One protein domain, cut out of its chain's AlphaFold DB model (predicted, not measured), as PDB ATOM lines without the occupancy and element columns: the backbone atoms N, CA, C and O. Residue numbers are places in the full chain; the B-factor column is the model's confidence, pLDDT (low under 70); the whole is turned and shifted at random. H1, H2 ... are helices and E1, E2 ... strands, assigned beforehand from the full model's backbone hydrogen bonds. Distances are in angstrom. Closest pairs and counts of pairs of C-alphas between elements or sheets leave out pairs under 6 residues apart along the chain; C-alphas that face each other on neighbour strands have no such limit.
ATOM      1  N   GLY A 277     289.350 373.036 167.085       90.56
ATOM      2  CA  GLY A 277     289.191 374.350 167.714       90.56
ATOM      3  C   GLY A 277     289.887 374.455 169.075       90.56
ATOM      4  O   GLY A 277     290.476 375.488 169.387       90.56
ATOM      5  N   LYS A 278     289.881 373.369 169.858       95.38
ATOM      6  CA  LYS A 278     290.535 373.307 171.169       95.38
ATOM      7  C   LYS A 278     292.057 373.303 171.049       95.38
ATOM      8  O   LYS A 278     292.719 374.069 171.742       95.38
ATOM      9  N   ILE A 279     292.593 372.470 170.153       91.88
ATOM     10  CA  ILE A 279     294.038 372.368 169.901       91.88
ATOM     11  C   ILE A 279     294.576 373.694 169.387       91.88
ATOM     12  O   ILE A 279     295.533 374.210 169.946       91.88
ATOM     13  N   TYR A 280     293.919 374.292 168.395       88.38
ATOM     14  CA  TYR A 280     294.336 375.585 167.865       88.38
ATOM     15  C   TYR A 280     294.394 376.663 168.953       88.38
ATOM     16  O   TYR A 280     295.371 377.399 169.036       88.38
ATOM     17  N   LYS A 281     293.367 376.748 169.813       89.06
ATOM     18  CA  LYS A 281     293.346 377.702 170.928       89.06
ATOM     19  C   LYS A 281     294.504 377.455 171.896       89.06
ATOM     20  O   LYS A 281     295.171 378.404 172.280       89.06
ATOM     21  N   TYR A 282     294.775 376.194 172.232       92.81
ATOM     22  CA  TYR A 282     295.908 375.823 173.081       92.81
ATOM     23  C   TYR A 282     297.253 376.241 172.471       92.81
ATOM     24  O   TYR A 282     298.047 376.883 173.149       92.81
ATOM     25  N   VAL A 283     297.482 375.953 171.185       88.00
ATOM     26  CA  VAL A 283     298.710 376.367 170.483       88.00
ATOM     27  C   VAL A 283     298.826 377.889 170.440       88.00
ATOM     28  O   VAL A 283     299.882 378.433 170.740       88.00
ATOM     29  N   ASN A 284     297.738 378.596 170.133       84.81
ATOM     30  CA  ASN A 284     297.724 380.055 170.117       84.81
ATOM     31  C   ASN A 284     298.041 380.658 171.497       84.81
ATOM     32  O   ASN A 284     298.785 381.632 171.572       84.81
ATOM     33  N   ASP A 285     297.504 380.091 172.580       87.94
ATOM     34  CA  ASP A 285     297.786 380.535 173.951       87.94
ATOM     35  C   ASP A 285     299.275 380.361 174.300       87.94
ATOM     36  O   ASP A 285     299.866 381.257 174.897       87.94
ATOM     37  N   ILE A 286     299.885 379.237 173.904       87.56
ATOM     38  CA  ILE A 286     301.315 378.955 174.111       87.56
ATOM     39  C   ILE A 286     302.184 379.942 173.343       87.56
ATOM     40  O   ILE A 286     303.053 380.570 173.935       87.56
ATOM     41  N   LEU A 287     301.922 380.120 172.047       81.50
ATOM     42  CA  LEU A 287     302.684 381.056 171.217       81.50
ATOM     43  C   LEU A 287     302.525 382.498 171.711       81.50
ATOM     44  O   LEU A 287     303.451 383.296 171.616       81.50
ATOM     45  N   THR A 288     301.356 382.839 172.261       81.12
ATOM     46  CA  THR A 288     301.136 384.148 172.886       81.12
ATOM     47  C   THR A 288     301.970 384.300 174.159       81.12
ATOM     48  O   THR A 288     302.555 385.357 174.356       81.12
ATOM     49  N   GLN A 289     302.052 383.262 175.000       85.56
ATOM     50  CA  GLN A 289     302.888 383.272 176.208       85.56
ATOM     51  C   GLN A 289     304.371 383.380 175.860       85.56
ATOM     52  O   GLN A 289     305.046 384.241 176.404       85.56
ATOM     53  N   GLU A 290     304.845 382.585 174.903       82.81
ATOM     54  CA  GLU A 290     306.222 382.647 174.404       82.81
ATOM     55  C   GLU A 290     306.571 384.034 173.845       82.81
ATOM     56  O   GLU A 290     307.652 384.561 174.089       82.81
ATOM     57  N   ALA A 291     305.635 384.670 173.136       77.25
ATOM     58  CA  ALA A 291     305.829 386.020 172.616       77.25
ATOM     59  C   ALA A 291     305.797 387.115 173.703       77.25
ATOM     60  O   ALA A 291     306.335 388.199 173.482       77.25
ATOM     61  N   GLN A 292     305.132 386.872 174.839       82.06
ATOM     62  CA  GLN A 292     304.975 387.839 175.935       82.06
ATOM     63  C   GLN A 292     306.040 387.694 177.026       82.06
ATOM     64  O   GLN A 292     306.397 388.686 177.658       82.06
ATOM     65  N   ASP A 293     306.536 386.482 177.247       82.69
ATOM     66  CA  ASP A 293     307.502 386.140 178.282       82.69
ATOM     67  C   ASP A 293     308.718 385.465 177.639       82.69
ATOM     68  O   ASP A 293     308.683 384.303 177.250       82.69
ATOM     69  N   TYR A 294     309.825 386.202 177.551       78.94
ATOM     70  CA  TYR A 294     311.084 385.706 176.985       78.94
ATOM     71  C   TYR A 294     311.699 384.556 177.800       78.94
ATOM     72  O   TYR A 294     312.553 383.833 177.289       78.94
ATOM     73  N   SER A 295     311.306 384.407 179.071       83.75
ATOM     74  CA  SER A 295     311.735 383.310 179.941       83.75
ATOM     75  C   SER A 295     310.841 382.073 179.807       83.75
ATOM     76  O   SER A 295     311.138 381.023 180.388       83.75
ATOM     77  N   TYR A 296     309.769 382.170 179.014       85.00
ATOM     78  CA  TYR A 296     308.839 381.082 178.783       85.00
ATOM     79  C   TYR A 296     309.536 379.895 178.124       85.00
ATOM     80  O   TYR A 296     310.066 379.967 177.017       85.00
ATOM     81  N   ASN A 297     309.501 378.755 178.805       88.44
ATOM     82  CA  ASN A 297     310.052 377.516 178.293       88.44
ATOM     83  C   ASN A 297     308.914 376.640 177.762       88.44
ATOM     84  O   ASN A 297     308.145 376.085 178.541       88.44
ATOM     85  N   LEU A 298     308.853 376.433 176.444       88.00
ATOM     86  CA  LEU A 298     307.883 375.527 175.808       88.00
ATOM     87  C   LEU A 298     307.867 374.126 176.449       88.00
ATOM     88  O   LEU A 298     306.830 373.475 176.533       88.00
ATOM     89  N   SER A 299     309.011 373.662 176.957       89.81
ATOM     90  CA  SER A 299     309.133 372.345 177.597       89.81
ATOM     91  C   SER A 299     308.424 372.267 178.956       89.81
ATOM     92  O   SER A 299     308.132 371.167 179.418       89.81
ATOM     93  N   SER A 300     308.171 373.405 179.616       89.62
ATOM     94  CA  SER A 300     307.467 373.468 180.904       89.62
ATOM     95  C   SER A 300     305.969 373.747 180.760       89.62
ATOM     96  O   SER A 300     305.262 373.821 181.768       89.62
ATOM     97  N   THR A 301     305.456 373.866 179.530       90.12
ATOM     98  CA  THR A 301     304.034 374.094 179.287       90.12
ATOM     99  C   THR A 301     303.187 372.965 179.881       90.12
ATOM    100  O   THR A 301     303.268 371.803 179.476       90.12
ATOM    101  N   LEU A 302     302.315 373.318 180.829       92.75
ATOM    102  CA  LEU A 302     301.425 372.355 181.472       92.75
ATOM    103  C   LEU A 302     300.333 371.859 180.506       92.75
ATOM    104  O   LEU A 302     299.793 372.642 179.709       92.75
ATOM    105  N   PRO A 303     299.939 370.575 180.598       94.94
ATOM    106  CA  PRO A 303     298.780 370.070 179.880       94.94
ATOM    107  C   PRO A 303     297.509 370.852 180.239       94.94
ATOM    108  O   PRO A 303     297.222 371.072 181.417       94.94
ATOM    109  N   ARG A 304     296.703 371.222 179.239       95.38
ATOM    110  CA  ARG A 304     295.400 371.884 179.438       95.38
ATOM    111  C   ARG A 304     294.320 371.130 178.673       95.38
ATOM    112  O   ARG A 304     294.467 370.836 177.492       95.38
ATOM    113  N   ASP A 305     293.232 370.777 179.357       94.19
ATOM    114  CA  ASP A 305     292.106 370.023 178.783       94.19
ATOM    115  C   ASP A 305     292.495 368.689 178.111       94.19
ATOM    116  O   ASP A 305     291.820 368.207 177.192       94.19
ATOM    117  N   GLY A 306     293.574 368.072 178.600       93.75
ATOM    118  CA  GLY A 306     294.160 366.839 178.072       93.75
ATOM    119  C   GLY A 306     295.131 367.050 176.909       93.75
ATOM    120  O   GLY A 306     295.835 366.109 176.562       93.75
ATOM    121  N   ILE A 307     295.202 368.255 176.338       96.19
ATOM    122  CA  ILE A 307     296.166 368.597 175.290       96.19
ATOM    123  C   ILE A 307     297.520 368.830 175.955       96.19
ATOM    124  O   ILE A 307     297.597 369.541 176.959       96.19
ATOM    125  N   ARG A 308     298.571 368.218 175.413       95.38
ATOM    126  CA  ARG A 308     299.944 368.351 175.911       95.38
ATOM    127  C   ARG A 308     300.935 368.472 174.763       95.38
ATOM    128  O   ARG A 308     300.681 367.969 173.666       95.38
ATOM    129  N   LEU A 309     302.074 369.094 175.047       94.38
ATOM    130  CA  LEU A 309     303.263 368.972 174.215       94.38
ATOM    131  C   LEU A 309     303.762 367.520 174.293       94.38
ATOM    132  O   LEU A 309     303.897 366.955 175.380       94.38
ATOM    133  N   ASP A 310     303.948 366.894 173.140       94.12
ATOM    134  CA  ASP A 310     304.436 365.519 173.018       94.12
ATOM    135  C   ASP A 310     305.926 365.487 172.699       94.12
ATOM    136  O   ASP A 310     306.682 364.794 173.374       94.12
ATOM    137  N   SER A 311     306.356 366.296 171.731       90.94
ATOM    138  CA  SER A 311     307.768 366.446 171.391       90.94
ATOM    139  C   SER A 311     308.106 367.886 171.029       90.94
ATOM    140  O   SER A 311     307.315 368.578 170.385       90.94
ATOM    141  N   LEU A 312     309.312 368.299 171.411       91.31
ATOM    142  CA  LEU A 312     309.947 369.552 171.023       91.31
ATOM    143  C   LEU A 312     311.301 369.210 170.401       91.31
ATOM    144  O   LEU A 312     312.185 368.693 171.085       91.31
ATOM    145  N   ILE A 313     311.440 369.459 169.105       88.44
ATOM    146  CA  ILE A 313     312.673 369.233 168.350       88.44
ATOM    147  C   ILE A 313     313.287 370.602 168.109       88.44
ATOM    148  O   ILE A 313     312.728 371.386 167.347       88.44
ATOM    149  N   LYS A 314     314.400 370.895 168.781       87.94
ATOM    150  CA  LYS A 314     315.013 372.223 168.746       87.94
ATOM    151  C   LYS A 314     316.016 372.400 167.615       87.94
ATOM    152  O   LYS A 314     316.642 371.431 167.187       87.94
ATOM    153  N   ASP A 315     316.201 373.653 167.211       83.69
ATOM    154  CA  ASP A 315     317.305 374.133 166.372       83.69
ATOM    155  C   ASP A 315     317.475 373.340 165.070       83.69
ATOM    156  O   ASP A 315     318.584 372.990 164.655       83.69
ATOM    157  N   ILE A 316     316.365 373.058 164.387       79.81
ATOM    158  CA  ILE A 316     316.426 372.307 163.139       79.81
ATOM    159  C   ILE A 316     317.114 373.161 162.068       79.81
ATOM    160  O   ILE A 316     316.605 374.185 161.596       79.81
ATOM    161  N   ASN A 317     318.319 372.726 161.708       74.25
ATOM    162  CA  ASN A 317     319.206 373.355 160.736       74.25
ATOM    163  C   ASN A 317     318.667 373.143 159.299       74.25
ATOM    164  O   ASN A 317     318.093 372.084 159.039       74.25
ATOM    165  N   PRO A 318     318.839 374.085 158.343       70.38
ATOM    166  CA  PRO A 318     319.663 375.298 158.396       70.38
ATOM    167  C   PRO A 318     319.015 376.523 159.063       70.38
ATOM    168  O   PRO A 318     319.693 377.513 159.322       70.38
ATOM    169  N   LYS A 319     317.698 376.499 159.307       66.81
ATOM    170  CA  LYS A 319     316.926 377.731 159.562       66.81
ATOM    171  C   LYS A 319     316.668 378.045 161.035       66.81
ATOM    172  O   LYS A 319     315.999 379.037 161.297       66.81
ATOM    173  N   LYS A 320     317.213 377.248 161.965       80.81
ATOM    174  CA  LYS A 320     317.011 377.394 163.419       80.81
ATOM    175  C   LYS A 320     315.521 377.501 163.741       80.81
ATOM    176  O   LYS A 320     315.024 378.556 164.117       80.81
ATOM    177  N   VAL A 321     314.796 376.428 163.467       79.38
ATOM    178  CA  VAL A 321     313.358 376.338 163.729       79.38
ATOM    179  C   VAL A 321     313.138 375.221 164.730       79.38
ATOM    180  O   VAL A 321     313.683 374.131 164.558       79.38
ATOM    181  N   ASP A 322     312.307 375.476 165.724       84.75
ATOM    182  CA  ASP A 322     311.834 374.480 166.662       84.75
ATOM    183  C   ASP A 322     310.539 373.850 166.122       84.75
ATOM    184  O   ASP A 322     309.597 374.542 165.726       84.75
ATOM    185  N   ILE A 323     310.469 372.518 166.087       85.44
ATOM    186  CA  ILE A 323     309.226 371.794 165.797       85.44
ATOM    187  C   ILE A 323     308.574 371.387 167.106       85.44
ATOM    188  O   ILE A 323     309.157 370.665 167.915       85.44
ATOM    189  N   VAL A 324     307.320 371.792 167.268       89.00
ATOM    190  CA  VAL A 324     306.451 371.389 168.370       89.00
ATOM    191  C   VAL A 324     305.397 370.416 167.865       89.00
ATOM    192  O   VAL A 324     304.771 370.624 166.826       89.00
ATOM    193  N   VAL A 325     305.178 369.341 168.615       91.50
ATOM    194  CA  VAL A 325     304.124 368.364 168.331       91.50
ATOM    195  C   VAL A 325     303.185 368.328 169.513       91.50
ATOM    196  O   VAL A 325     303.582 367.975 170.621       91.50
ATOM    197  N   PHE A 326     301.928 368.675 169.276       92.62
ATOM    198  CA  PHE A 326     300.882 368.621 170.284       92.62
ATOM    199  C   PHE A 326     300.022 367.384 170.081       92.62
ATOM    200  O   PHE A 326     299.616 367.070 168.959       92.62
ATOM    201  N   ILE A 327     299.708 366.705 171.181       95.19
ATOM    202  CA  ILE A 327     298.784 365.576 171.189       95.19
ATOM    203  C   ILE A 327     297.565 365.918 172.022       95.19
ATOM    204  O   ILE A 327     297.665 366.423 173.140       95.19
ATOM    205  N   ASP A 328     296.407 365.555 171.480       95.62
ATOM    206  CA  ASP A 328     295.157 365.521 172.212       95.62
ATOM    207  C   ASP A 328     294.618 364.078 172.279       95.62
ATOM    208  O   ASP A 328     294.106 363.579 171.277       95.62
ATOM    209  N   PRO A 329     294.651 363.408 173.444       95.06
ATOM    210  CA  PRO A 329     294.169 362.037 173.605       95.06
ATOM    211  C   PRO A 329     292.645 361.901 173.456       95.06
ATOM    212  O   PRO A 329     292.136 360.792 173.315       95.06
ATOM    213  N   LYS A 330     291.887 363.005 173.500       96.62
ATOM    214  CA  LYS A 330     290.439 363.003 173.226       96.62
ATOM    215  C   LYS A 330     290.132 363.219 171.743       96.62
ATOM    216  O   LYS A 330     288.995 362.983 171.332       96.62
ATOM    217  N   SER A 331     291.124 363.628 170.951       95.62
ATOM    218  CA  SER A 331     291.028 363.750 169.499       95.62
ATOM    219  C   SER A 331     291.633 362.533 168.829       95.62
ATOM    220  O   SER A 331     292.800 362.216 169.012       95.62
ATOM    221  N   TRP A 332     290.845 361.868 167.998       93.94
ATOM    222  CA  TRP A 332     291.243 360.633 167.342       93.94
ATOM    223  C   TRP A 332     290.803 360.664 165.896       93.94
ATOM    224  O   TRP A 332     289.721 361.148 165.545       93.94
ATOM    225  N   ILE A 333     291.694 360.169 165.054       93.81
ATOM    226  CA  ILE A 333     291.556 360.148 163.612       93.81
ATOM    227  C   ILE A 333     291.877 358.738 163.135       93.81
ATOM    228  O   ILE A 333     292.689 358.045 163.748       93.81
ATOM    229  N   LEU A 334     291.204 358.278 162.078       91.12
ATOM    230  CA  LEU A 334     291.531 356.982 161.478       91.12
ATOM    231  C   LEU A 334     293.026 356.980 161.120       91.12
ATOM    232  O   LEU A 334     293.549 358.039 160.769       91.12
ATOM    233  N   ASN A 335     293.724 355.853 161.212       90.25
ATOM    234  CA  ASN A 335     295.138 355.788 160.828       90.25
ATOM    235  C   ASN A 335     295.316 355.796 159.282       90.25
ATOM    236  O   ASN A 335     294.338 355.813 158.525       90.25
ATOM    237  N   LYS A 336     296.562 355.822 158.783       84.00
ATOM    238  CA  LYS A 336     296.851 355.819 157.331       84.00
ATOM    239  C   LYS A 336     296.423 354.533 156.619       84.00
ATOM    240  O   LYS A 336     295.925 354.641 155.500       84.00
ATOM    241  N   SER A 337     296.542 353.369 157.263       88.38
ATOM    242  CA  SER A 337     296.107 352.081 156.696       88.38
ATOM    243  C   SER A 337     294.584 351.893 156.697       88.38
ATOM    244  O   SER A 337     294.073 351.007 156.021       88.38
ATOM    245  N   GLY A 338     293.839 352.745 157.407       87.31
ATOM    246  CA  GLY A 338     292.414 352.559 157.680       87.31
ATOM    247  C   GLY A 338     292.125 351.613 158.855       87.31
ATOM    248  O   GLY A 338     290.961 351.378 159.172       87.31
ATOM    249  N   GLU A 339     293.155 351.091 159.517       89.06
ATOM    250  CA  GLU A 339     293.068 350.126 160.610       89.06
ATOM    251  C   GLU A 339     293.102 350.821 161.974       89.06
ATOM    252  O   GLU A 339     294.143 351.068 162.579       89.06
ATOM    253  N   GLY A 340     291.916 351.123 162.492       91.50
ATOM    254  CA  GLY A 340     291.779 351.704 163.820       91.50
ATOM    255  C   GLY A 340     292.095 353.195 163.867       91.50
ATOM    256  O   GLY A 340     292.206 353.889 162.853       91.50
ATOM    257  N   PHE A 341     292.159 353.705 165.090       92.19
ATOM    258  CA  PHE A 341     292.253 355.129 165.358       92.19
ATOM    259  C   PHE A 341     293.529 355.449 166.119       92.19
ATOM    260  O   PHE A 341     293.925 354.717 167.023       92.19
ATOM    261  N   VAL A 342     294.133 356.574 165.765       92.25
ATOM    262  CA  VAL A 342     295.303 357.136 166.432       92.25
ATOM    263  C   VAL A 342     294.960 358.505 166.996       92.25
ATOM    264  O   VAL A 342     294.037 359.171 166.514       92.25
ATOM    265  N   ASN A 343     295.703 358.927 168.017       93.31
ATOM    266  CA  ASN A 343     295.567 360.275 168.553       93.31
ATOM    267  C   ASN A 343     295.897 361.298 167.466       93.31
ATOM    268  O   ASN A 343     296.847 361.132 166.699       93.31
ATOM    269  N   TYR A 344     295.110 362.363 167.413       92.62
ATOM    270  CA  TYR A 344     295.374 363.469 166.513       92.62
ATOM    271  C   TYR A 344     296.623 364.217 166.988       92.62
ATOM    272  O   TYR A 344     296.690 364.665 168.136       92.62
ATOM    273  N   ARG A 345     297.602 364.327 166.089       91.69
ATOM    274  CA  ARG A 345     298.834 365.092 166.275       91.69
ATOM    275  C   ARG A 345     298.712 366.401 165.503       91.69
ATOM    276  O   ARG A 345     298.282 366.392 164.349       91.69
ATOM    277  N   PHE A 346     299.076 367.504 166.142       89.25
ATOM    278  CA  PHE A 346     299.166 368.811 165.502       89.25
ATOM    279  C   PHE A 346     300.616 369.275 165.524       89.25
ATOM    280  O   PHE A 346     301.207 369.409 166.596       89.25
ATOM    281  N   PHE A 347     301.170 369.496 164.340       87.56
ATOM    282  CA  PHE A 347     302.552 369.911 164.158       87.56
ATOM    283  C   PHE A 347     302.613 371.429 164.009       87.56
ATOM    284  O   PHE A 347     301.839 372.016 163.257       87.56
ATOM    285  N   GLY A 348     303.522 372.065 164.737       83.44
ATOM    286  CA  GLY A 348     303.824 373.485 164.622       83.44
ATOM    287  C   GLY A 348     305.312 373.690 164.378       83.44
ATOM    288  O   GLY A 348     306.139 372.948 164.901       83.44
ATOM    289  N   ALA A 349     305.636 374.701 163.581       81.69
ATOM    290  CA  ALA A 349     306.996 375.159 163.346       81.69
ATOM    291  C   ALA A 349     307.132 376.559 163.940       81.69
ATOM    292  O   ALA A 349     306.388 377.461 163.552       81.69
ATOM    293  N   ILE A 350     308.056 376.728 164.877       80.75
ATOM    294  CA  ILE A 350     308.316 377.990 165.559       80.75
ATOM    295  C   ILE A 350     309.719 378.425 165.141       80.75
ATOM    296  O   ILE A 350     310.687 377.744 165.471       80.75
ATOM    297  N   PRO A 351     309.872 379.505 164.357       75.25
ATOM    298  CA  PRO A 351     311.193 380.052 164.085       75.25
ATOM    299  C   PRO A 351     311.854 380.414 165.410       75.25
ATOM    300  O   PRO A 351     311.204 381.053 166.242       75.25
ATOM    301  N   ASN A 352     313.125 380.055 165.596       71.00
ATOM    302  CA  ASN A 352     313.831 380.414 166.818       71.00
ATOM    303  C   ASN A 352     313.931 381.923 166.827       71.00
ATOM    304  O   ASN A 352     314.658 382.535 166.038       71.00
TER     305      ASN A 352
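What this domain is: This is residues 277 to 352 of the 586 residues of an uncharacterized protein of Candidatus Woesearchaeota archaeon (UniProt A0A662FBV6). One antiparallel sheet of three strands, twisted, has a single helix, H1, over one face and running along the strands, while the opposite face has no named helix on it. After H1 the chain folds back through a long link to the sheet, whose two hairpins turn at opposite ends; E2 bends sharply on its way to the second turn. The printed part has 76 residues, with one named helix and three named strands in the order H1 E1 E2 E3; the sheet runs E1, E2, E3, and the class is mixed, helices and strands. The whole is only just compact, close to loose, with a radius of gyration of the C-alphas of 13.6 A, and the C-alphas span 42 by 31 by 18 A.

How they stand to each other: H1, residues 277 to 292, is on the sheet of E1, residues 308 to 316, E2, residues 321 to 334, and E3, residues 341 to 351, at a height over the sheet of 10.1 A. H1 lies over E2, and only just not over E3, where 2 of its 16 C-alphas fall. On the local plane its line and that of E2 stand at 21 degrees, along the strands. The closest C-alphas of H1 and E2 are those of Ile 279 and Asp 328, 7.3 A apart; those of H1 and E3 are Ile 279 and Phe 346, 7.6 A apart. In H1 each O i to N i+4 pair is within hydrogen-bond range. E1 and E2 form a hairpin, antiparallel at 152 degrees, with N 310 and O 325 within hydrogen-bond range at 2.8 A. E2 and E3 form another, antiparallel at 160 degrees, with N 324 and O 348 at 2.9 A and N 342 and O 333 at 2.9 A. The three strands are a meander, each strand the antiparallel neighbour of the one before; E1 and E3 are edge strands. E2 bends by 97 degrees at residue 330.

Where its parts are: H1 begins at C-alpha 277, (289.191, 374.350, 167.714), and is 22.3 A long from first to last C-alpha. E1 is 21.2 A long and begins at C-alpha 308, (299.944, 368.351, 175.911). E2, the longest strand by residues with 14, is 29.3 A long. E3 is 31.3 A long and ends at C-alpha 351, (311.193, 380.052, 164.085).

The domain as a whole: The two C-alphas farthest apart are those of Tyr 294 and Glu 339, at 43.1 A. The printed part has no cut. The link from H1 to E1, residues 293 to 307, is long; that from E1 to E2 is tight, and that from E2 to E3 is short. The mean pLDDT of the printed part is 87.8, and residue 319 alone is under 70.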